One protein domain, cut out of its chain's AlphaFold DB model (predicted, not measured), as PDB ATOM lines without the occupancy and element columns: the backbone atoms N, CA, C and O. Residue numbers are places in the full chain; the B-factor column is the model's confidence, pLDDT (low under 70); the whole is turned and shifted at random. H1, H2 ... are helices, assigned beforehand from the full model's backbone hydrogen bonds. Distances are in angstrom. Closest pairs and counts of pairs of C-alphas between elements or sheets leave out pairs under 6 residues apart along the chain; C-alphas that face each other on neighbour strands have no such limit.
ATOM      1  N   LEU A 140     -11.205 -12.785   1.850       78.06
ATOM      2  CA  LEU A 140     -12.115 -12.522   2.965       78.06
ATOM      3  C   LEU A 140     -13.589 -12.682   2.557       78.06
ATOM      4  O   LEU A 140     -14.360 -13.345   3.246       78.06
ATOM      5  N   GLU A 141     -13.995 -12.110   1.421       77.06
ATOM      6  CA  GLU A 141     -15.364 -12.249   0.915       77.06
ATOM      7  C   GLU A 141     -15.701 -13.704   0.579       77.06
ATOM      8  O   GLU A 141     -16.825 -14.151   0.819       77.06
ATOM      9  N   LYS A 142     -14.743 -14.451   0.014       81.75
ATOM     10  CA  LYS A 142     -14.914 -15.876  -0.292       81.75
ATOM     11  C   LYS A 142     -15.089 -16.686   0.990       81.75
ATOM     12  O   LYS A 142     -16.014 -17.496   1.049       81.75
ATOM     13  N   ALA A 143     -14.270 -16.430   2.009       81.56
ATOM     14  CA  ALA A 143     -14.368 -17.080   3.312       81.56
ATOM     15  C   ALA A 143     -15.723 -16.793   3.979       81.56
ATOM     16  O   ALA A 143     -16.440 -17.716   4.364       81.56
ATOM     17  N   LEU A 144     -16.153 -15.528   4.011       78.62
ATOM     18  CA  LEU A 144     -17.475 -15.147   4.523       78.62
ATOM     19  C   LEU A 144     -18.608 -15.827   3.752       78.62
ATOM     20  O   LEU A 144     -19.571 -16.316   4.342       78.62
ATOM     21  N   PHE A 145     -18.490 -15.909   2.429       78.44
ATOM     22  CA  PHE A 145     -19.472 -16.584   1.590       78.44
ATOM     23  C   PHE A 145     -19.539 -18.092   1.858       78.44
ATOM     24  O   PHE A 145     -20.633 -18.658   1.830       78.44
ATOM     25  N   GLN A 146     -18.405 -18.742   2.136       82.56
ATOM     26  CA  GLN A 146     -18.357 -20.146   2.548       82.56
ATOM     27  C   GLN A 146     -19.012 -20.354   3.915       82.56
ATOM     28  O   GLN A 146     -19.864 -21.232   4.029       82.56
ATOM     29  N   ILE A 147     -18.729 -19.497   4.900       80.94
ATOM     30  CA  ILE A 147     -19.384 -19.528   6.220       80.94
ATOM     31  C   ILE A 147     -20.911 -19.430   6.063       80.94
ATOM     32  O   ILE A 147     -21.664 -20.219   6.635       80.94
ATOM     33  N   CYS A 148     -21.389 -18.517   5.211       79.44
ATOM     34  CA  CYS A 148     -22.821 -18.362   4.932       79.44
ATOM     35  C   CYS A 148     -23.444 -19.594   4.252       79.44
ATOM     36  O   CYS A 148     -24.632 -19.868   4.439       79.44
ATOM     37  N   GLN A 149     -22.675 -20.313   3.426       77.12
ATOM     38  CA  GLN A 149     -23.117 -21.562   2.799       77.12
ATOM     39  C   GLN A 149     -23.159 -22.719   3.790       77.12
ATOM     40  O   GLN A 149     -24.120 -23.484   3.770       77.12
ATOM     41  N   GLN A 150     -22.147 -22.850   4.641       80.38
ATOM     42  CA  GLN A 150     -22.073 -23.911   5.642       80.38
ATOM     43  C   GLN A 150     -23.195 -23.773   6.672       80.38
ATOM     44  O   GLN A 150     -23.865 -24.752   6.972       80.38
ATOM     45  N   GLY A 151     -23.490 -22.550   7.121       77.06
ATOM     46  CA  GLY A 151     -24.600 -22.276   8.038       77.06
ATOM     47  C   GLY A 151     -25.995 -22.293   7.402       77.06
ATOM     48  O   GLY A 151     -26.955 -21.832   8.015       77.06
ATOM     49  N   SER A 152     -26.128 -22.747   6.155       78.81
ATOM     50  CA  SER A 152     -27.431 -22.783   5.492       78.81
ATOM     51  C   SER A 152     -28.411 -23.721   6.199       78.81
ATOM     52  O   SER A 152     -28.051 -24.804   6.646       78.81
ATOM     53  N   TYR A 153     -29.670 -23.303   6.268       80.88
ATOM     54  CA  TYR A 153     -30.745 -24.010   6.948       80.88
ATOM     55  C   TYR A 153     -31.882 -24.307   5.974       80.88
ATOM     56  O   TYR A 153     -32.050 -23.644   4.945       80.88
ATOM     57  N   ILE A 154     -32.666 -25.332   6.286       82.19
ATOM     58  CA  ILE A 154     -33.875 -25.660   5.536       82.19
ATOM     59  C   ILE A 154     -35.021 -24.845   6.145       82.19
ATOM     60  O   ILE A 154     -35.151 -24.769   7.365       82.19
ATOM     61  N   THR A 155     -35.813 -24.173   5.310       79.56
ATOM     62  CA  THR A 155     -36.994 -23.425   5.769       79.56
ATOM     63  C   THR A 155     -38.001 -24.346   6.448       79.56
ATOM     64  O   THR A 155     -38.038 -25.531   6.137       79.56
ATOM     65  N   THR A 156     -38.886 -23.784   7.271       78.94
ATOM     66  CA  THR A 156     -40.011 -24.494   7.913       78.94
ATOM     67  C   THR A 156     -40.811 -25.361   6.940       78.94
ATOM     68  O   THR A 156     -41.208 -26.466   7.278       78.94
ATOM     69  N   ASP A 157     -40.956 -24.908   5.692       82.25
ATOM     70  CA  ASP A 157     -41.677 -25.630   4.639       82.25
ATOM     71  C   ASP A 157     -40.923 -26.860   4.087       82.25
ATOM     72  O   ASP A 157     -41.392 -27.485   3.137       82.25
ATOM     73  N   GLY A 158     -39.698 -27.143   4.547       80.25
ATOM     74  CA  GLY A 158     -38.834 -28.245   4.089       80.25
ATOM     75  C   GLY A 158     -38.261 -28.098   2.670       80.25
ATOM     76  O   GLY A 158     -37.305 -28.773   2.298       80.25
ATOM     77  N   LYS A 159     -38.825 -27.204   1.854       79.12
ATOM     78  CA  LYS A 159     -38.597 -27.161   0.399       79.12
ATOM     79  C   LYS A 159     -37.407 -26.312  -0.045       79.12
ATOM     80  O   LYS A 159     -36.943 -26.464  -1.172       79.12
ATOM     81  N   ARG A 160     -36.943 -25.362   0.773       78.88
ATOM     82  CA  ARG A 160     -35.939 -24.368   0.357       78.88
ATOM     83  C   ARG A 160     -34.761 -24.347   1.320       78.88
ATOM     84  O   ARG A 160     -34.931 -24.132   2.514       78.88
ATOM     85  N   LYS A 161     -33.553 -24.489   0.776       78.88
ATOM     86  CA  LYS A 161     -32.302 -24.275   1.509       78.88
ATOM     87  C   LYS A 161     -31.939 -22.790   1.454       78.88
ATOM     88  O   LYS A 161     -31.666 -22.255   0.379       78.88
ATOM     89  N   ARG A 162     -31.973 -22.116   2.601       78.38
ATOM     90  CA  ARG A 162     -31.642 -20.695   2.768       78.38
ATOM     91  C   ARG A 162     -30.269 -20.557   3.404       78.38
ATOM     92  O   ARG A 162     -29.859 -21.390   4.199       78.38
ATOM     93  N   ARG A 163     -29.535 -19.514   3.034       79.31
ATOM     94  CA  ARG A 163     -28.236 -19.192   3.644       79.31
ATOM     95  C   ARG A 163     -28.449 -18.322   4.877       79.31
ATOM     96  O   ARG A 163     -29.494 -17.684   4.991       79.31
ATOM     97  N   LEU A 164     -27.458 -18.264   5.768       77.75
ATOM     98  CA  LEU A 164     -27.506 -17.307   6.875       77.75
ATOM     99  C   LEU A 164     -27.532 -15.882   6.324       77.75
ATOM    100  O   LEU A 164     -26.687 -15.505   5.514       77.75
ATOM    101  N   GLY A 165     -28.512 -15.097   6.767       74.94
ATOM    102  CA  GLY A 165     -28.605 -13.684   6.422       74.94
ATOM    103  C   GLY A 165     -27.535 -12.850   7.128       74.94
ATOM    104  O   GLY A 165     -27.012 -13.243   8.174       74.94
ATOM    105  N   TYR A 166     -27.269 -11.655   6.591       73.38
ATOM    106  CA  TYR A 166     -26.271 -10.712   7.118       73.38
ATOM    107  C   TYR A 166     -26.349 -10.523   8.623       73.38
ATOM    108  O   TYR A 166     -25.340 -10.641   9.307       73.38
ATOM    109  N   ARG A 167     -27.552 -10.275   9.138       72.00
ATOM    110  CA  ARG A 167     -27.764  -9.974  10.552       72.00
ATOM    111  C   ARG A 167     -27.261 -11.093  11.468       72.00
ATOM    112  O   ARG A 167     -26.633 -10.805  12.478       72.00
ATOM    113  N   VAL A 168     -27.497 -12.350  11.091       77.44
ATOM    114  CA  VAL A 168     -27.093 -13.522  11.884       77.44
ATOM    115  C   VAL A 168     -25.584 -13.732  11.812       77.44
ATOM    116  O   VAL A 168     -24.945 -13.988  12.827       77.44
ATOM    117  N   VAL A 169     -25.003 -13.592  10.618       77.38
ATOM    118  CA  VAL A 169     -23.553 -13.727  10.410       77.38
ATOM    119  C   VAL A 169     -22.799 -12.625  11.151       77.38
ATOM    120  O   VAL A 169     -21.836 -12.901  11.854       77.38
ATOM    121  N   HIS A 170     -23.272 -11.386  11.046       75.00
ATOM    122  CA  HIS A 170     -22.700 -10.230  11.722       75.00
ATOM    123  C   HIS A 170     -22.724 -10.388  13.244       75.00
ATOM    124  O   HIS A 170     -21.704 -10.162  13.883       75.00
ATOM    125  N   GLN A 171     -23.853 -10.827  13.815       76.62
ATOM    126  CA  GLN A 171     -23.946 -11.066  15.255       76.62
ATOM    127  C   GLN A 171     -22.955 -12.143  15.708       76.62
ATOM    128  O   GLN A 171     -22.156 -11.889  16.598       76.62
ATOM    129  N   LYS A 172     -22.912 -13.292  15.017       76.75
ATOM    130  CA  LYS A 172     -21.967 -14.377  15.332       76.75
ATOM    131  C   LYS A 172     -20.505 -13.930  15.283       76.75
ATOM    132  O   LYS A 172     -19.695 -14.404  16.069       76.75
ATOM    133  N   LEU A 173     -20.149 -13.043  14.356       76.06
ATOM    134  CA  LEU A 173     -18.781 -12.539  14.248       76.06
ATOM    135  C   LEU A 173     -18.437 -11.522  15.350       76.06
ATOM    136  O   LEU A 173     -17.302 -11.521  15.824       76.06
ATOM    137  N   ILE A 174     -19.408 -10.711  15.792       76.56
ATOM    138  CA  ILE A 174     -19.270  -9.850  16.979       76.56
ATOM    139  C   ILE A 174     -19.077 -10.702  18.235       76.56
ATOM    140  O   ILE A 174     -18.179 -10.419  19.025       76.56
ATOM    141  N   ASP A 175     -19.875 -11.762  18.392       77.69
ATOM    142  CA  ASP A 175     -19.794 -12.671  19.540       77.69
ATOM    143  C   ASP A 175     -18.412 -13.358  19.614       77.69
ATOM    144  O   ASP A 175     -17.875 -13.579  20.697       77.69
ATOM    145  N   LEU A 176     -17.782 -13.612  18.458       75.75
ATOM    146  CA  LEU A 176     -16.411 -14.127  18.337       75.75
ATOM    147  C   LEU A 176     -15.312 -13.066  18.568       75.75
ATOM    148  O   LEU A 176     -14.134 -13.357  18.367       75.75
ATOM    149  N   LYS A 177     -15.669 -11.837  18.976       70.94
ATOM    150  CA  LYS A 177     -14.763 -10.687  19.185       70.94
ATOM    151  C   LYS A 177     -13.906 -10.315  17.969       70.94
ATOM    152  O   LYS A 177     -12.901  -9.616  18.102       70.94
ATOM    153  N   LEU A 178     -14.307 -10.722  16.767       65.06
ATOM    154  CA  LEU A 178     -13.679 -10.248  15.541       65.06
ATOM    155  C   LEU A 178     -14.186  -8.819  15.300       65.06
ATOM    156  O   LEU A 178     -15.355  -8.610  14.988       65.06
ATOM    157  N   MET A 179     -13.327  -7.815  15.498       54.50
ATOM    158  CA  MET A 179     -13.659  -6.402  15.273       54.50
ATOM    159  C   MET A 179     -13.947  -6.160  13.785       54.50
ATOM    160  O   MET A 179     -13.047  -6.009  12.961       54.50
ATOM    161  N   ILE A 180     -15.226  -6.145  13.424       55.25
ATOM    162  CA  ILE A 180     -15.679  -5.923  12.053       55.25
ATOM    163  C   ILE A 180     -15.771  -4.416  11.793       55.25
ATOM    164  O   ILE A 180     -16.720  -3.748  12.197       55.25
ATOM    165  N   LEU A 181     -14.771  -3.878  11.088       55.28
ATOM    166  CA  LEU A 181     -14.768  -2.503  10.580       55.28
ATOM    167  C   LEU A 181     -15.959  -2.248   9.637       55.28
ATOM    168  O   LEU A 181     -16.397  -3.140   8.907       55.28
ATOM    169  N   LYS A 182     -16.427  -0.990   9.585       52.56
ATOM    170  CA  LYS A 182     -17.518  -0.474   8.720       52.56
ATOM    171  C   LYS A 182     -17.509  -1.022   7.278       52.56
ATOM    172  O   LYS A 182     -18.576  -1.213   6.704       52.56
ATOM    173  N   ALA A 183     -16.336  -1.330   6.720       49.41
ATOM    174  CA  ALA A 183     -16.160  -1.901   5.382       49.41
ATOM    175  C   ALA A 183     -16.891  -3.245   5.167       49.41
ATOM    176  O   ALA A 183     -17.446  -3.494   4.099       49.41
ATOM    177  N   LEU A 184     -16.973  -4.099   6.190       54.59
ATOM    178  CA  LEU A 184     -17.659  -5.392   6.098       54.59
ATOM    179  C   LEU A 184     -19.186  -5.262   6.081       54.59
ATOM    180  O   LEU A 184     -19.861  -6.109   5.499       54.59
ATOM    181  N   LYS A 185     -19.738  -4.183   6.648       55.72
ATOM    182  CA  LYS A 185     -21.177  -3.878   6.612       55.72
ATOM    183  C   LYS A 185     -21.648  -3.625   5.180       55.72
ATOM    184  O   LYS A 185     -22.689  -4.133   4.775       55.72
ATOM    185  N   GLU A 186     -20.851  -2.917   4.382       53.91
ATOM    186  CA  GLU A 186     -21.142  -2.691   2.962       53.91
ATOM    187  C   GLU A 186     -20.976  -3.956   2.117       53.91
ATOM    188  O   GLU A 186     -21.818  -4.254   1.266       53.91
ATOM    189  N   VAL A 187     -19.909  -4.720   2.359       56.75
ATOM    190  CA  VAL A 187     -19.608  -5.966   1.640       56.75
ATOM    191  C   VAL A 187     -20.670  -7.031   1.914       56.75
ATOM    192  O   VAL A 187     -21.192  -7.660   0.994       56.75
ATOM    193  N   ALA A 188     -21.058  -7.203   3.171       55.19
ATOM    194  CA  ALA A 188     -22.020  -8.215   3.548       55.19
ATOM    195  C   ALA A 188     -23.466  -7.810   3.199       55.19
ATOM    196  O   ALA A 188     -24.223  -8.673   2.758       55.19
ATOM    197  N   CYS A 189     -23.835  -6.520   3.238       54.44
ATOM    198  CA  CYS A 189     -25.086  -6.047   2.620       54.44
ATOM    199  C   CYS A 189     -25.131  -6.355   1.113       54.44
ATOM    200  O   CYS A 189     -26.135  -6.869   0.619       54.44
ATOM    201  N   LYS A 190     -24.038  -6.116   0.373       54.62
ATOM    202  CA  LYS A 190     -23.963  -6.429  -1.068       54.62
ATOM    203  C   LYS A 190     -24.108  -7.928  -1.361       54.62
ATOM    204  O   LYS A 190     -24.685  -8.281  -2.389       54.62
ATOM    205  N   LEU A 191     -23.616  -8.792  -0.470       52.94
ATOM    206  CA  LEU A 191     -23.639 -10.251  -0.634       52.94
ATOM    207  C   LEU A 191     -24.924 -10.927  -0.124       52.94
ATOM    208  O   LEU A 191     -25.269 -12.001  -0.619       52.94
ATOM    209  N   LEU A 192     -25.626 -10.335   0.850       51.28
ATOM    210  CA  LEU A 192     -26.677 -11.020   1.618       51.28
ATOM    211  C   LEU A 192     -28.069 -10.379   1.513       51.28
ATOM    212  O   LEU A 192     -29.030 -10.991   1.972       51.28
ATOM    213  N   CYS A 193     -28.224  -9.195   0.905       44.22
ATOM    214  CA  CYS A 193     -29.526  -8.518   0.881       44.22
ATOM    215  C   CYS A 193     -30.580  -9.095  -0.079       44.22
ATOM    216  O   CYS A 193     -31.741  -8.752   0.104       44.22
ATOM    217  N   HIS A 194     -30.278  -9.969  -1.052       45.34
ATOM    218  CA  HIS A 194     -31.324 -10.467  -1.974       45.34
ATOM    219  C   HIS A 194     -31.129 -11.899  -2.511       45.34
ATOM    220  O   HIS A 194     -31.109 -12.108  -3.727       45.34
TER     221      HIS A 194
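AT A GLANCE: This is residues 140 to 194 of the 195 residues of the protein "Putative transposase tra5 for insertion sequence element IS150" of Strawberry lethal yellows phytoplasma (CPA) str. NZSb11 (UniProt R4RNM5). Helix H1 lies over one side of a loose V made by H2 and H3, which meet near Tyr 166 and Leu 192. Between H1 and H2, residues 151 to 165 fold back on themselves as an arm that makes the length. The printed part has 55 residues, three named helices in the order H1, H2, H3 and no named strand: all helix. It is only just compact, close to loose, radius of gyration of the C-alphas 11.8 A, spans 36 by 22 by 16 A.

IN THESE COORDINATES: H1, residues 140 to 150, begins at C-alpha (-12.115, -12.522, 2.965) and measures 15.4 A. H3, residues 182 to 192, measures 15.7 A and ends at C-alpha (-26.677, -11.020, 1.618). H2, residues 166 to 175, measures 14.1 A.

HOW THE PARTS SIT: H1 is close to but not clearly touching H3, closest C-alphas Glu 141 and Val 187, 7.6 A, and H2, Cys 148 and Val 169, 7.2 A. H2 and H3, a helical hairpin, only just touch, with 3 pairs of C-alphas within 8 A, closest Tyr 166 and Leu 192, 5.5 A; they run opposite ways at a steep tilt of 41 degrees. Every O i to N i+4 pair is within hydrogen-bond range in H1 and H2, 6 of 7 in H3.

THE WHOLE: The C-alphas farthest apart, Asp 157 and Leu 181, are 36.0 A apart. The printed part has no cut; the link H1 to H2 is long. Residues 178 to 194 have pLDDT under 70.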